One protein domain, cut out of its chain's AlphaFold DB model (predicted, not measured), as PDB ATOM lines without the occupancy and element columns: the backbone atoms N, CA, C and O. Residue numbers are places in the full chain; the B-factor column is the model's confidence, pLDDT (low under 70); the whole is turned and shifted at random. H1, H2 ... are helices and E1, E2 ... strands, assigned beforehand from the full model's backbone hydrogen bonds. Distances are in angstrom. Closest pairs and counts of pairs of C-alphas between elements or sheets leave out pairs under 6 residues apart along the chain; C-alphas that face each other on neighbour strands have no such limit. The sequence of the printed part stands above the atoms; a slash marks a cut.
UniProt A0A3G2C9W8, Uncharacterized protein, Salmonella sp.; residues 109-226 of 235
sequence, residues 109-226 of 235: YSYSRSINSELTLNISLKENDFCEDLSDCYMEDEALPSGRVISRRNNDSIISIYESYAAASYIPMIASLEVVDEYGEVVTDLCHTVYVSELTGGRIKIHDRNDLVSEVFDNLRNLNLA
ATOM      1  N   TYR A 109     231.757 236.212 317.902       86.50
ATOM      2  CA  TYR A 109     231.380 237.592 318.163       86.50
ATOM      3  C   TYR A 109     229.862 237.761 318.206       86.50
ATOM      4  O   TYR A 109     229.148 237.522 317.230       86.50
ATOM      5  N   SER A 110     229.394 238.283 319.336       88.38
ATOM      6  CA  SER A 110     228.020 238.712 319.539       88.38
ATOM      7  C   SER A 110     227.988 240.050 320.270       88.38
ATOM      8  O   SER A 110     228.757 240.309 321.200       88.38
ATOM      9  N   TYR A 111     227.093 240.923 319.828       90.25
ATOM     10  CA  TYR A 111     226.840 242.233 320.394       90.25
ATOM     11  C   TYR A 111     225.341 242.419 320.574       90.25
ATOM     12  O   TYR A 111     224.571 242.196 319.649       90.25
ATOM     13  N   SER A 112     224.929 242.885 321.749       92.00
ATOM     14  CA  SER A 112     223.530 243.169 322.047       92.00
ATOM     15  C   SER A 112     223.386 244.571 322.628       92.00
ATOM     16  O   SER A 112     224.210 245.014 323.438       92.00
ATOM     17  N   ARG A 113     222.355 245.298 322.194       92.44
ATOM     18  CA  ARG A 113     222.048 246.649 322.664       92.44
ATOM     19  C   ARG A 113     220.546 246.894 322.697       92.44
ATOM     20  O   ARG A 113     219.882 246.821 321.670       92.44
ATOM     21  N   SER A 114     220.038 247.311 323.854       92.62
ATOM     22  CA  SER A 114     218.665 247.812 323.975       92.62
ATOM     23  C   SER A 114     218.465 249.069 323.114       92.62
ATOM     24  O   SER A 114     219.273 250.007 323.150       92.62
ATOM     25  N   ILE A 115     217.392 249.059 322.325       90.19
ATOM     26  CA  ILE A 115     216.900 250.209 321.561       90.19
ATOM     27  C   ILE A 115     215.977 251.034 322.465       90.19
ATOM     28  O   ILE A 115     216.135 252.250 322.576       90.19
ATOM     29  N   ASN A 116     215.032 250.360 323.127       90.69
ATOM     30  CA  ASN A 116     214.110 250.915 324.116       90.69
ATOM     31  C   ASN A 116     213.691 249.812 325.119       90.69
ATOM     32  O   ASN A 116     214.346 248.773 325.199       90.69
ATOM     33  N   SER A 117     212.635 250.048 325.906       89.62
ATOM     34  CA  SER A 117     212.128 249.077 326.889       89.62
ATOM     35  C   SER A 117     211.578 247.789 326.279       89.62
ATOM     36  O   SER A 117     211.512 246.794 326.986       89.62
ATOM     37  N   GLU A 118     211.194 247.816 325.005       91.94
ATOM     38  CA  GLU A 118     210.493 246.728 324.318       91.94
ATOM     39  C   GLU A 118     211.371 246.029 323.276       91.94
ATOM     40  O   GLU A 118     211.084 244.900 322.916       91.94
ATOM     41  N   LEU A 119     212.427 246.681 322.774       93.31
ATOM     42  CA  LEU A 119     213.219 246.199 321.644       93.31
ATOM     43  C   LEU A 119     214.719 246.181 321.941       93.31
ATOM     44  O   LEU A 119     215.291 247.142 322.474       93.31
ATOM     45  N   THR A 120     215.378 245.122 321.481       95.38
ATOM     46  CA  THR A 120     216.829 244.927 321.559       95.38
ATOM     47  C   THR A 120     217.390 244.572 320.186       95.38
ATOM     48  O   THR A 120     216.842 243.733 319.487       95.38
ATOM     49  N   LEU A 121     218.498 245.205 319.800       93.88
ATOM     50  CA  LEU A 121     219.269 244.845 318.611       93.88
ATOM     51  C   LEU A 121     220.381 243.873 319.000       93.88
ATOM     52  O   LEU A 121     221.237 244.212 319.820       93.88
ATOM     53  N   ASN A 122     220.411 242.726 318.342       93.75
ATOM     54  CA  ASN A 122     221.476 241.742 318.401       93.75
ATOM     55  C   ASN A 122     222.236 241.738 317.072       93.75
ATOM     56  O   ASN A 122     221.644 241.824 316.003       93.75
ATOM     57  N   ILE A 123     223.558 241.658 317.143       91.94
ATOM     58  CA  ILE A 123     224.450 241.510 315.997       91.94
ATOM     59  C   ILE A 123     225.346 240.323 316.305       91.94
ATOM     60  O   ILE A 123     226.053 240.337 317.310       91.94
ATOM     61  N   SER A 124     225.346 239.320 315.441       91.12
ATOM     62  CA  SER A 124     226.275 238.197 315.520       91.12
ATOM     63  C   SER A 124     227.051 238.067 314.221       91.12
ATOM     64  O   SER A 124     226.552 238.413 313.147       91.12
ATOM     65  N   LEU A 125     228.292 237.608 314.326       88.38
ATOM     66  CA  LEU A 125     229.087 237.231 313.168       88.38
ATOM     67  C   LEU A 125     229.151 235.717 313.102       88.38
ATOM     68  O   LEU A 125     229.379 235.048 314.104       88.38
ATOM     69  N   LYS A 126     228.972 235.187 311.904       82.81
ATOM     70  CA  LYS A 126     229.232 233.791 311.593       82.81
ATOM     71  C   LYS A 126     230.266 233.734 310.495       82.81
ATOM     72  O   LYS A 126     230.388 234.656 309.681       82.81
ATOM     73  N   GLU A 127     231.016 232.645 310.497       72.06
ATOM     74  CA  GLU A 127     231.793 232.297 309.324       72.06
ATOM     75  C   GLU A 127     230.833 232.284 308.127       72.06
ATOM     76  O   GLU A 127     229.709 231.787 308.222       72.06
ATOM     77  N   ASN A 128     231.225 232.940 307.040       67.19
ATOM     78  CA  ASN A 128     230.516 232.749 305.787       67.19
ATOM     79  C   ASN A 128     230.752 231.288 305.436       67.19
ATOM     80  O   ASN A 128     231.909 230.992 305.189       67.19
ATOM     81  N   ASP A 129     229.756 230.400 305.553       56.19
ATOM     82  CA  ASP A 129     229.949 228.946 305.460       56.19
ATOM     83  C   ASP A 129     230.830 228.602 304.250       56.19
ATOM     84  O   ASP A 129     230.376 228.459 303.115       56.19
ATOM     85  N   PHE A 130     232.132 228.468 304.502       52.88
ATOM     86  CA  PHE A 130     233.153 228.198 303.503       52.88
ATOM     87  C   PHE A 130     233.155 226.703 303.184       52.88
ATOM     88  O   PHE A 130     234.210 226.175 302.876       52.88
ATOM     89  N   CYS A 131     232.053 225.963 303.347       46.03
ATOM     90  CA  CYS A 131     232.155 224.507 303.483       46.03
ATOM     91  C   CYS A 131     231.259 223.687 302.555       46.03
ATOM     92  O   CYS A 131     231.701 222.624 302.128       46.03
ATOM     93  N   GLU A 132     230.062 224.141 302.171       44.47
ATOM     94  CA  GLU A 132     229.160 223.237 301.431       44.47
ATOM     95  C   GLU A 132     229.229 223.376 299.895       44.47
ATOM     96  O   GLU A 132     229.113 222.359 299.217       44.47
ATOM     97  N   ASP A 133     229.597 224.546 299.343       42.72
ATOM     98  CA  ASP A 133     229.639 224.806 297.882       42.72
ATOM     99  C   ASP A 133     230.979 225.412 297.381       42.72
ATOM    100  O   ASP A 133     231.036 226.222 296.452       42.72
ATOM    101  N   LEU A 134     232.111 225.027 297.989       45.03
ATOM    102  CA  LEU A 134     233.450 225.578 297.684       45.03
ATOM    103  C   LEU A 134     233.933 225.418 296.231       45.03
ATOM    104  O   LEU A 134     234.964 225.992 295.871       45.03
ATOM    105  N   SER A 135     233.267 224.619 295.393       49.72
ATOM    106  CA  SER A 135     233.705 224.476 294.004       49.72
ATOM    107  C   SER A 135     233.437 225.720 293.174       49.72
ATOM    108  O   SER A 135     234.188 225.927 292.231       49.72
ATOM    109  N   ASP A 136     232.437 226.539 293.521       52.84
ATOM    110  CA  ASP A 136     231.906 227.556 292.603       52.84
ATOM    111  C   ASP A 136     232.264 228.990 293.028       52.84
ATOM    112  O   ASP A 136     232.489 229.845 292.176       52.84
ATOM    113  N   CYS A 137     232.426 229.264 294.328       55.31
ATOM    114  CA  CYS A 137     232.748 230.608 294.838       55.31
ATOM    115  C   CYS A 137     234.178 231.081 294.526       55.31
ATOM    116  O   CYS A 137     234.474 232.274 294.597       55.31
ATOM    117  N   TYR A 138     235.062 230.155 294.161       63.75
ATOM    118  CA  TYR A 138     236.410 230.462 293.692       63.75
ATOM    119  C   TYR A 138     236.537 230.392 292.181       63.75
ATOM    120  O   TYR A 138     237.657 230.434 291.684       63.75
ATOM    121  N   MET A 139     235.439 230.219 291.453       72.56
ATOM    122  CA  MET A 139     235.476 230.110 290.007       72.56
ATOM    123  C   MET A 139     235.046 231.433 289.396       72.56
ATOM    124  O   MET A 139     234.013 231.996 289.739       72.56
ATOM    125  N   GLU A 140     235.859 231.932 288.480       80.50
ATOM    126  CA  GLU A 140     235.504 233.043 287.621       80.50
ATOM    127  C   GLU A 140     235.238 232.541 286.214       80.50
ATOM    128  O   GLU A 140     235.992 231.743 285.645       80.50
ATOM    129  N   ASP A 141     234.152 233.051 285.650       84.25
ATOM    130  CA  ASP A 141     233.782 232.803 284.273       84.25
ATOM    131  C   ASP A 141     234.635 233.668 283.342       84.25
ATOM    132  O   ASP A 141     234.476 234.884 283.233       84.25
ATOM    133  N   GLU A 142     235.543 233.016 282.625       83.06
ATOM    134  CA  GLU A 142     236.367 233.638 281.602       83.06
ATOM    135  C   GLU A 142     235.745 233.390 280.225       83.06
ATOM    136  O   GLU A 142     235.637 232.255 279.743       83.06
ATOM    137  N   ALA A 143     235.339 234.472 279.563       85.38
ATOM    138  CA  ALA A 143     234.873 234.420 278.185       85.38
ATOM    139  C   ALA A 143     236.068 234.303 277.228       85.38
ATOM    140  O   ALA A 143     236.874 235.221 277.083       85.38
ATOM    141  N   LEU A 144     236.169 233.171 276.530       81.75
ATOM    142  CA  LEU A 144     237.182 232.968 275.502       81.75
ATOM    143  C   LEU A 144     236.869 233.808 274.251       81.75
ATOM    144  O   LEU A 144     235.699 234.055 273.951       81.75
ATOM    145  N   PRO A 145     237.879 234.132 273.419       80.56
ATOM    146  CA  PRO A 145     237.674 234.825 272.139       80.56
ATOM    147  C   PRO A 145     236.705 234.116 271.178       80.56
ATOM    148  O   PRO A 145     236.184 234.730 270.252       80.56
ATOM    149  N   SER A 146     236.454 232.821 271.390       85.81
ATOM    150  CA  SER A 146     235.468 232.022 270.657       85.81
ATOM    151  C   SER A 146     234.015 232.241 271.108       85.81
ATOM    152  O   SER A 146     233.115 231.621 270.546       85.81
ATOM    153  N   GLY A 147     233.775 233.071 272.129       82.19
ATOM    154  CA  GLY A 147     232.466 233.278 272.755       82.19
ATOM    155  C   GLY A 147     232.058 232.177 273.740       82.19
ATOM    156  O   GLY A 147     230.965 232.225 274.296       82.19
ATOM    157  N   ARG A 148     232.917 231.176 273.969       81.38
ATOM    158  CA  ARG A 148     232.689 230.117 274.958       81.38
ATOM    159  C   ARG A 148     233.134 230.591 276.339       81.38
ATOM    160  O   ARG A 148     234.260 231.058 276.476       81.38
ATOM    161  N   VAL A 149     232.290 230.408 277.347       83.62
ATOM    162  CA  VAL A 149     232.638 230.673 278.748       83.62
ATOM    163  C   VAL A 149     233.254 229.417 279.356       83.62
ATOM    164  O   VAL A 149     232.756 228.307 279.142       83.62
ATOM    165  N   ILE A 150     234.367 229.588 280.063       82.81
ATOM    166  CA  ILE A 150     234.970 228.548 280.889       82.81
ATOM    167  C   ILE A 150     235.083 229.067 282.314       82.81
ATOM    168  O   ILE A 150     235.516 230.191 282.527       82.81
ATOM    169  N   SER A 151     234.726 228.232 283.278       79.25
ATOM    170  CA  SER A 151     234.905 228.563 284.685       79.25
ATOM    171  C   SER A 151     236.324 228.171 285.100       79.25
ATOM    172  O   SER A 151     236.762 227.039 284.850       79.25
ATOM    173  N   ARG A 152     237.080 229.107 285.678       78.44
ATOM    174  CA  ARG A 152     238.459 228.894 286.141       78.44
ATOM    175  C   ARG A 152     238.609 229.303 287.591       78.44
ATOM    176  O   ARG A 152     238.086 230.324 288.005       78.44
ATOM    177  N   ARG A 153     239.418 228.547 288.332       77.62
ATOM    178  CA  ARG A 153     239.749 228.877 289.716       77.62
ATOM    179  C   ARG A 153     240.510 230.207 289.781       77.62
ATOM    180  O   ARG A 153     241.625 230.295 289.266       77.62
ATOM    181  N   ASN A 154     239.942 231.199 290.455       80.94
ATOM    182  CA  ASN A 154     240.573 232.466 290.779       80.94
ATOM    183  C   ASN A 154     241.486 232.292 292.004       80.94
ATOM    184  O   ASN A 154     241.084 232.453 293.156       80.94
ATOM    185  N   ASN A 155     242.745 231.940 291.741       79.06
ATOM    186  CA  ASN A 155     243.751 231.783 292.788       79.06
ATOM    187  C   ASN A 155     244.085 233.105 293.493       79.06
ATOM    188  O   ASN A 155     244.381 233.073 294.684       79.06
ATOM    189  N   ASP A 156     244.015 234.240 292.799       79.88
ATOM    190  CA  ASP A 156     244.370 235.544 293.368       79.88
ATOM    191  C   ASP A 156     243.356 235.974 294.433       79.88
ATOM    192  O   ASP A 156     243.743 236.417 295.514       79.88
ATOM    193  N   SER A 157     242.062 235.742 294.190       76.12
ATOM    194  CA  SER A 157     241.014 235.972 295.194       76.12
ATOM    195  C   SER A 157     241.184 235.076 296.418       76.12
ATOM    196  O   SER A 157     241.050 235.541 297.547       76.12
ATOM    197  N   ILE A 158     241.538 233.802 296.222       76.38
ATOM    198  CA  ILE A 158     241.806 232.879 297.336       76.38
ATOM    199  C   ILE A 158     242.991 233.368 298.168       76.38
ATOM    200  O   ILE A 158     242.907 233.405 299.395       76.38
ATOM    201  N   ILE A 159     244.091 233.738 297.507       80.19
ATOM    202  CA  ILE A 159     245.284 234.264 298.175       80.19
ATOM    203  C   ILE A 159     244.914 235.516 298.969       80.19
ATOM    204  O   ILE A 159     245.211 235.577 300.158       80.19
ATOM    205  N   SER A 160     244.185 236.451 298.358       78.44
ATOM    206  CA  SER A 160     243.745 237.679 299.021       78.44
ATOM    207  C   SER A 160     242.903 237.409 300.270       78.44
ATOM    208  O   SER A 160     243.065 238.113 301.263       78.44
ATOM    209  N   ILE A 161     242.025 236.399 300.260       78.06
ATOM    210  CA  ILE A 161     241.231 236.026 301.439       78.06
ATOM    211  C   ILE A 161     242.146 235.549 302.571       78.06
ATOM    212  O   ILE A 161     242.029 236.018 303.702       78.06
ATOM    213  N   TYR A 162     243.085 234.647 302.282       78.19
ATOM    214  CA  TYR A 162     244.017 234.151 303.298       78.19
ATOM    215  C   TYR A 162     244.971 235.238 303.807       78.19
ATOM    216  O   TYR A 162     245.283 235.259 304.998       78.19
ATOM    217  N   GLU A 163     245.388 236.170 302.950       82.56
ATOM    218  CA  GLU A 163     246.151 237.353 303.357       82.56
ATOM    219  C   GLU A 163     245.341 238.248 304.305       82.56
ATOM    220  O   GLU A 163     245.876 238.686 305.324       82.56
ATOM    221  N   SER A 164     244.046 238.455 304.039       81.81
ATOM    222  CA  SER A 164     243.136 239.171 304.944       81.81
ATOM    223  C   SER A 164     243.030 238.496 306.317       81.81
ATOM    224  O   SER A 164     243.136 239.163 307.352       81.81
ATOM    225  N   TYR A 165     242.888 237.166 306.353       79.19
ATOM    226  CA  TYR A 165     242.883 236.406 307.609       79.19
ATOM    227  C   TYR A 165     244.205 236.522 308.367       79.19
ATOM    228  O   TYR A 165     244.199 236.824 309.560       79.19
ATOM    229  N   ALA A 166     245.337 236.345 307.680       78.94
ATOM    230  CA  ALA A 166     246.662 236.467 308.281       78.94
ATOM    231  C   ALA A 166     246.937 237.889 308.807       78.94
ATOM    232  O   ALA A 166     247.588 238.062 309.836       78.94
ATOM    233  N   ALA A 167     246.411 238.915 308.132       82.19
ATOM    234  CA  ALA A 167     246.510 240.311 308.554       82.19
ATOM    235  C   ALA A 167     245.481 240.711 309.630       82.19
ATOM    236  O   ALA A 167     245.493 241.863 310.073       82.19
ATOM    237  N   ALA A 168     244.575 239.807 310.027       82.38
ATOM    238  CA  ALA A 168     243.431 240.095 310.895       82.38
ATOM    239  C   ALA A 168     242.587 241.302 310.413       82.38
ATOM    240  O   ALA A 168     242.025 242.065 311.208       82.38
ATOM    241  N   SER A 169     242.518 241.511 309.093       87.56
ATOM    242  CA  SER A 169     241.966 242.719 308.480       87.56
ATOM    243  C   SER A 169     241.191 242.403 307.206       87.56
ATOM    244  O   SER A 169     241.593 241.542 306.442       87.56
ATOM    245  N   TYR A 170     240.086 243.112 306.974       87.00
ATOM    246  CA  TYR A 170     239.164 242.887 305.849       87.00
ATOM    247  C   TYR A 170     238.785 241.414 305.638       87.00
ATOM    248  O   TYR A 170     238.800 240.889 304.527       87.00
ATOM    249  N   ILE A 171     238.427 240.752 306.732       84.62
ATOM    250  CA  ILE A 171     238.003 239.360 306.737       84.62
ATOM    251  C   ILE A 171     236.528 239.285 306.323       84.62
ATOM    252  O   ILE A 171     235.704 239.942 306.964       84.62
ATOM    253  N   PRO A 172     236.171 238.521 305.281       82.00
ATOM    254  CA  PRO A 172     234.778 238.316 304.904       82.00
ATOM    255  C   PRO A 172     234.062 237.420 305.927       82.00
ATOM    256  O   PRO A 172     234.517 236.321 306.231       82.00
ATOM    257  N   MET A 173     232.927 237.881 306.448       83.19
ATOM    258  CA  MET A 173     232.069 237.160 307.400       83.19
ATOM    259  C   MET A 173     230.602 237.352 307.015       83.19
ATOM    260  O   MET A 173     230.269 238.283 306.285       83.19
ATOM    261  N   ILE A 174     229.708 236.518 307.541       86.38
ATOM    262  CA  ILE A 174     228.271 236.803 307.524       86.38
ATOM    263  C   ILE A 174     227.911 237.531 308.820       86.38
ATOM    264  O   ILE A 174     228.184 237.033 309.911       86.38
ATOM    265  N   ALA A 175     227.277 238.696 308.716       89.25
ATOM    266  CA  ALA A 175     226.647 239.365 309.847       89.25
ATOM    267  C   ALA A 175     225.146 239.072 309.859       89.25
ATOM    268  O   ALA A 175     224.460 239.368 308.882       89.25
ATOM    269  N   SER A 176     224.650 238.547 310.982       90.25
ATOM    270  CA  SER A 176     223.220 238.484 311.289       90.25
ATOM    271  C   SER A 176     222.871 239.617 312.244       90.25
ATOM    272  O   SER A 176     223.482 239.744 313.311       90.25
ATOM    273  N   LEU A 177     221.919 240.456 311.853       93.00
ATOM    274  CA  LEU A 177     221.364 241.517 312.678       93.00
ATOM    275  C   LEU A 177     219.905 241.185 312.961       93.00
ATOM    276  O   LEU A 177     219.119 241.061 312.032       93.00
ATOM    277  N   GLU A 178     219.539 241.095 314.231       93.88
ATOM    278  CA  GLU A 178     218.197 240.727 314.675       93.88
ATOM    279  C   GLU A 178     217.678 241.793 315.635       93.88
ATOM    280  O   GLU A 178     218.341 242.142 316.613       93.88
ATOM    281  N   VAL A 179     216.485 242.318 315.378       93.50
ATOM    282  CA  VAL A 179     215.740 243.106 316.360       93.50
ATOM    283  C   VAL A 179     214.756 242.170 317.033       93.50
ATOM    284  O   VAL A 179     213.865 241.636 316.376       93.50
ATOM    285  N   VAL A 180     214.918 241.989 318.337       95.06
ATOM    286  CA  VAL A 180     214.056 241.142 319.165       95.06
ATOM    287  C   VAL A 180     213.202 241.981 320.100       95.06
ATOM    288  O   VAL A 180     213.622 243.067 320.515       95.06
ATOM    289  N   ASP A 181     212.018 241.478 320.432       93.06
ATOM    290  CA  ASP A 181     211.119 242.096 321.401       93.06
ATOM    291  C   ASP A 181     211.431 241.708 322.863       93.06
ATOM    292  O   ASP A 181     212.413 241.022 323.163       93.06
ATOM    293  N   GLU A 182     210.592 242.166 323.795       91.50
ATOM    294  CA  GLU A 182     210.705 241.893 325.232       91.50
ATOM    295  C   GLU A 182     210.507 240.413 325.602       91.50
ATOM    296  O   GLU A 182     210.933 239.986 326.679       91.50
ATOM    297  N   TYR A 183     209.896 239.625 324.712       91.75
ATOM    298  CA  TYR A 183     209.695 238.184 324.861       91.75
ATOM    299  C   TYR A 183     210.833 237.371 324.225       91.75
ATOM    300  O   TYR A 183     210.927 236.166 324.462       91.75
ATOM    301  N   GLY A 184     211.728 238.034 323.484       86.94
ATOM    302  CA  GLY A 184     212.828 237.414 322.751       86.94
ATOM    303  C   GLY A 184     212.444 236.939 321.350       86.94
ATOM    304  O   GLY A 184     213.228 236.222 320.732       86.94
ATOM    305  N   GLU A 185     211.275 237.331 320.842       92.06
ATOM    306  CA  GLU A 185     210.839 237.005 319.486       92.06
ATOM    307  C   GLU A 185     211.484 237.958 318.476       92.06
ATOM    308  O   GLU A 185     211.592 239.165 318.708       92.06
ATOM    309  N   VAL A 186     211.923 237.420 317.337       92.44
ATOM    310  CA  VAL A 186     212.540 238.210 316.265       92.44
ATOM    311  C   VAL A 186     211.456 238.997 315.530       92.44
ATOM    312  O   VAL A 186     210.597 238.428 314.861       92.44
ATOM    313  N   VAL A 187     211.515 240.324 315.638       92.38
ATOM    314  CA  VAL A 187     210.603 241.260 314.964       92.38
ATOM    315  C   VAL A 187     211.050 241.514 313.526       92.38
ATOM    316  O   VAL A 187     210.226 241.622 312.621       92.38
ATOM    317  N   THR A 188     212.360 241.634 313.313       92.31
ATOM    318  CA  THR A 188     212.974 241.733 311.986       92.31
ATOM    319  C   THR A 188     214.423 241.278 312.051       92.31
ATOM    320  O   THR A 188     215.097 241.476 313.063       92.31
ATOM    321  N   ASP A 189     214.915 240.741 310.944       91.62
ATOM    322  CA  ASP A 189     216.293 240.307 310.786       91.62
ATOM    323  C   ASP A 189     216.887 240.733 309.435       91.62
ATOM    324  O   ASP A 189     216.177 241.129 308.507       91.62
ATOM    325  N   LEU A 190     218.215 240.703 309.352       90.31
ATOM    326  CA  LEU A 190     218.991 240.916 308.135       90.31
ATOM    327  C   LEU A 190     220.259 240.071 308.192       90.31
ATOM    328  O   LEU A 190     220.947 240.039 309.213       90.31
ATOM    329  N   CYS A 191     220.602 239.446 307.070       87.31
ATOM    330  CA  CYS A 191     221.797 238.629 306.935       87.31
ATOM    331  C   CYS A 191     222.583 239.057 305.693       87.31
ATOM    332  O   CYS A 191     222.077 238.971 304.573       87.31
ATOM    333  N   HIS A 192     223.820 239.520 305.884       84.62
ATOM    334  CA  HIS A 192     224.667 239.997 304.792       84.62
ATOM    335  C   HIS A 192     226.132 239.617 304.963       84.62
ATOM    336  O   HIS A 192     226.651 239.528 306.076       84.62
ATOM    337  N   THR A 193     226.813 239.439 303.831       84.50
ATOM    338  CA  THR A 193     228.272 239.355 303.796       84.50
ATOM    339  C   THR A 193     228.862 240.723 304.112       84.50
ATOM    340  O   THR A 193     228.481 241.727 303.513       84.50
ATOM    341  N   VAL A 194     229.805 240.756 305.046       86.75
ATOM    342  CA  VAL A 194     230.465 241.967 305.531       86.75
ATOM    343  C   VAL A 194     231.961 241.749 305.619       86.75
ATOM    344  O   VAL A 194     232.427 240.625 305.810       86.75
ATOM    345  N   TYR A 195     232.719 242.838 305.576       87.69
ATOM    346  CA  TYR A 195     234.134 242.796 305.923       87.69
ATOM    347  C   TYR A 195     234.350 243.225 307.370       87.69
ATOM    348  O   TYR A 195     233.836 244.255 307.823       87.69
ATOM    349  N   VAL A 196     235.170 242.464 308.092       89.38
ATOM    350  CA  VAL A 196     235.509 242.730 309.492       89.38
ATOM    351  C   VAL A 196     237.008 242.877 309.703       89.38
ATOM    352  O   VAL A 196     237.834 242.460 308.895       89.38
ATOM    353  N   SER A 197     237.408 243.541 310.778       90.19
ATOM    354  CA  SER A 197     238.814 243.637 311.181       90.19
ATOM    355  C   SER A 197     238.944 243.612 312.688       90.19
ATOM    356  O   SER A 197     238.138 244.229 313.393       90.19
ATOM    357  N   GLU A 198     239.983 242.942 313.171       87.25
ATOM    358  CA  GLU A 198     240.340 242.965 314.581       87.25
ATOM    359  C   GLU A 198     241.136 244.241 314.884       87.25
ATOM    360  O   GLU A 198     242.117 244.590 314.228       87.25
ATOM    361  N   LEU A 199     240.676 244.988 315.879       86.88
ATOM    362  CA  LEU A 199     241.337 246.163 316.422       86.88
ATOM    363  C   LEU A 199     242.064 245.797 317.716       86.88
ATOM    364  O   LEU A 199     241.745 244.825 318.400       86.88
ATOM    365  N   THR A 200     242.982 246.668 318.133       83.94
ATOM    366  CA  THR A 200     243.715 246.505 319.392       83.94
ATOM    367  C   THR A 200     242.765 246.305 320.580       83.94
ATOM    368  O   THR A 200     241.829 247.095 320.789       83.94
ATOM    369  N   GLY A 201     243.051 245.265 321.368       81.06
ATOM    370  CA  GLY A 201     242.260 244.862 322.531       81.06
ATOM    371  C   GLY A 201     241.088 243.926 322.216       81.06
ATOM    372  O   GLY A 201     240.129 243.931 322.979       81.06
ATOM    373  N   GLY A 202     241.130 243.180 321.104       77.88
ATOM    374  CA  GLY A 202     240.099 242.197 320.735       77.88
ATOM    375  C   GLY A 202     238.770 242.823 320.304       77.88
ATOM    376  O   GLY A 202     237.727 242.176 320.331       77.88
ATOM    377  N   ARG A 203     238.776 244.113 319.954       84.88
ATOM    378  CA  ARG A 203     237.574 244.808 319.479       84.88
ATOM    379  C   ARG A 203     237.391 244.526 318.001       84.88
ATOM    380  O   ARG A 203     238.351 244.605 317.251       84.88
ATOM    381  N   ILE A 204     236.160 244.299 317.569       88.69
ATOM    382  CA  ILE A 204     235.869 244.003 316.167       88.69
ATOM    383  C   ILE A 204     235.257 245.230 315.496       88.69
ATOM    384  O   ILE A 204     234.345 245.868 316.028       88.69
ATOM    385  N   LYS A 205     235.792 245.580 314.325       90.75
ATOM    386  CA  LYS A 205     235.228 246.586 313.426       90.75
ATOM    387  C   LYS A 205     234.505 245.868 312.296       90.75
ATOM    388  O   LYS A 205     235.145 245.143 311.547       90.75
ATOM    389  N   ILE A 206     233.213 246.133 312.141       91.31
ATOM    390  CA  ILE A 206     232.443 245.782 310.941       91.31
ATOM    391  C   ILE A 206     232.490 247.009 310.027       91.31
ATOM    392  O   ILE A 206     232.076 248.093 310.454       91.31
ATOM    393  N   HIS A 207     233.064 246.888 308.827       89.62
ATOM    394  CA  HIS A 207     233.302 248.048 307.955       89.62
ATOM    395  C   HIS A 207     231.999 248.644 307.415       89.62
ATOM    396  O   HIS A 207     231.847 249.863 307.458       89.62
ATOM    397  N   ASP A 208     231.030 247.798 307.073       85.56
ATOM    398  CA  ASP A 208     229.751 248.201 306.462       85.56
ATOM    399  C   ASP A 208     228.623 248.376 307.499       85.56
ATOM    400  O   ASP A 208     227.434 248.368 307.193       85.56
ATOM    401  N   ARG A 209     228.989 248.544 308.779       86.25
ATOM    402  CA  ARG A 209     228.046 248.551 309.911       86.25
ATOM    403  C   ARG A 209     226.885 249.533 309.747       86.25
ATOM    404  O   ARG A 209     225.773 249.225 310.166       86.25
ATOM    405  N   ASN A 210     227.157 250.741 309.260       86.81
ATOM    406  CA  ASN A 210     226.143 251.795 309.209       86.81
ATOM    407  C   ASN A 210     225.035 251.464 308.211       86.81
ATOM    408  O   ASN A 210     223.873 251.738 308.503       86.81
ATOM    409  N   ASP A 211     225.392 250.855 307.085       87.94
ATOM    410  CA  ASP A 211     224.445 250.504 306.031       87.94
ATOM    411  C   ASP A 211     223.543 249.365 306.514       87.94
ATOM    412  O   ASP A 211     222.325 249.512 306.504       87.94
ATOM    413  N   LEU A 212     224.133 248.324 307.119       86.75
ATOM    414  CA  LEU A 212     223.398 247.201 307.723       86.75
ATOM    415  C   LEU A 212     222.396 247.656 308.784       86.75
ATOM    416  O   LEU A 212     221.244 247.234 308.807       86.75
ATOM    417  N   VAL A 213     222.846 248.520 309.697       86.62
ATOM    418  CA  VAL A 213     221.987 249.028 310.769       86.62
ATOM    419  C   VAL A 213     220.859 249.874 310.183       86.62
ATOM    420  O   VAL A 213     219.722 249.754 310.631       86.62
ATOM    421  N   SER A 214     221.158 250.717 309.192       89.06
ATOM    422  CA  SER A 214     220.146 251.555 308.541       89.06
ATOM    423  C   SER A 214     219.081 250.699 307.856       89.06
ATOM    424  O   SER A 214     217.897 250.930 308.070       89.06
ATOM    425  N   GLU A 215     219.498 249.661 307.134       90.62
ATOM    426  CA  GLU A 215     218.607 248.737 306.431       90.62
ATOM    427  C   GLU A 215     217.688 247.959 307.384       90.62
ATOM    428  O   GLU A 215     216.473 247.938 307.186       90.62
ATOM    429  N   VAL A 216     218.222 247.405 308.479       90.12
ATOM    430  CA  VAL A 216     217.404 246.727 309.505       90.12
ATOM    431  C   VAL A 216     216.353 247.666 310.096       90.12
ATOM    432  O   VAL A 216     215.199 247.280 310.291       90.12
ATOM    433  N   PHE A 217     216.724 248.916 310.384       88.88
ATOM    434  CA  PHE A 217     215.776 249.882 310.937       88.88
ATOM    435  C   PHE A 217     214.754 250.374 309.912       88.88
ATOM    436  O   PHE A 217     213.622 250.676 310.295       88.88
ATOM    437  N   ASP A 218     215.110 250.441 308.634       90.56
ATOM    438  CA  ASP A 218     214.157 250.750 307.574       90.56
ATOM    439  C   ASP A 218     213.165 249.593 307.376       90.56
ATOM    440  O   ASP A 218     211.959 249.843 307.284       90.56
ATOM    441  N   ASN A 219     213.617 248.337 307.461       89.12
ATOM    442  CA  ASN A 219     212.738 247.162 307.488       89.12
ATOM    443  C   ASN A 219     211.766 247.209 308.677       89.12
ATOM    444  O   ASN A 219     210.552 247.089 308.489       89.12
ATOM    445  N   LEU A 220     212.267 247.501 309.884       87.44
ATOM    446  CA  LEU A 220     211.438 247.657 311.087       87.44
ATOM    447  C   LEU A 220     210.378 248.763 310.932       87.44
ATOM    448  O   LEU A 220     209.229 248.609 311.352       87.44
ATOM    449  N   ARG A 221     210.741 249.903 310.331       87.38
ATOM    450  CA  ARG A 221     209.800 251.010 310.081       87.38
ATOM    451  C   ARG A 221     208.719 250.619 309.083       87.38
ATOM    452  O   ARG A 221     207.552 250.928 309.315       87.38
ATOM    453  N   ASN A 222     209.092 249.933 308.007       85.50
ATOM    454  CA  ASN A 222     208.152 249.484 306.983       85.50
ATOM    455  C   ASN A 222     207.155 248.452 307.533       85.50
ATOM    456  O   ASN A 222     205.969 248.520 307.210       85.50
ATOM    457  N   LEU A 223     207.600 247.563 308.427       81.00
ATOM    458  CA  LEU A 223     206.732 246.639 309.166       81.00
ATOM    459  C   LEU A 223     205.691 247.388 310.011       81.00
ATOM    460  O   LEU A 223     204.496 247.114 309.910       81.00
ATOM    461  N   ASN A 224     206.119 248.391 310.782       69.69
ATOM    462  CA  ASN A 224     205.206 249.197 311.600       69.69
ATOM    463  C   ASN A 224     204.184 249.985 310.762       69.69
ATOM    464  O   ASN A 224     203.032 250.136 311.172       69.69
ATOM    465  N   LEU A 225     204.576 250.464 309.577       64.50
ATOM    466  CA  LEU A 225     203.667 251.143 308.647       64.50
ATOM    467  C   LEU A 225     202.622 250.180 308.058       64.50
ATOM    468  O   LEU A 225     201.442 250.519 308.019       64.50
ATOM    469  N   ALA A 226     203.015 248.955 307.691       61.94
ATOM    470  CA  ALA A 226     202.088 247.936 307.188       61.94
ATOM    471  C   ALA A 226     201.054 247.493 308.247       61.94
ATOM    472  O   ALA A 226     199.882 247.251 307.935       61.94
TER     473      ALA A 226
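This is residues 109 to 226 of the 235 residues of an uncharacterized protein of Salmonella sp. (UniProt A0A3G2C9W8). A curled antiparallel sheet of five strands has the long helix H2 along one face, and beyond one end of the sheet H1 and the small hairpin of E3 and E4 make an arm. The 118 printed residues hold E1 E2 E3 E4 H1 E5 E6 E7 H2 along the chain, class mixed, with the large sheet in the order E1 E2 E5 E6 E7. The whole is loose, with a radius of gyration of the C-alphas of 18.6 A and spans of 61 by 41 by 24 A.

E1 is residues 110 to 114, from C-alpha 110 at (228.020, 238.712, 319.539), and E2 is 119 to 126, 22.6 A. E3 is 139 to 143, E4 149 to 153 and H1 155 to 166, 16.4 A. E5 is 171 to 181, 30.7 A; E6, 186 to 199, 29.9 A, bends by 80 degrees at residue 193. E7 is 203 to 206, and H2, 209 to 226, 26.1 A, ends at (202.088, 247.936, 307.188).

The sheet is twisted, with edge strands E1 and E7. N 111 and O 123 of the hairpin E1 and E2 are 2.8 A apart, as are N 122 and O 178 of E2 and E5. E5, E6 and E7 form a meander, each the antiparallel neighbour of the one before, with N 175 to O 192 at 2.8 A and N 197 to O 205 at 2.9 A. H2 lies over E5 and E6, along the strands, at a height over the sheet of 9.2 A; its closest C-alphas to E6 are Val 216 and Leu 190, 6.2 A. H1, on the same face, is over none of the strands and touches E5, closest at the C-alphas of Ser 164 and Ile 171, 5.4 A. In the hairpin E3 and E4, N 140 and O 152 are 2.8 A apart; both strands are apart from E5. In H1 and H2 every O i to N i+4 pair is within hydrogen-bond range.

The farthest C-alphas, of Ser 117 and Ser 146, are 63.2 A apart. The printed part has no cut, and the long link is E2 to E3. Residues 128 to 138 and 224 to 226 have pLDDT under 70.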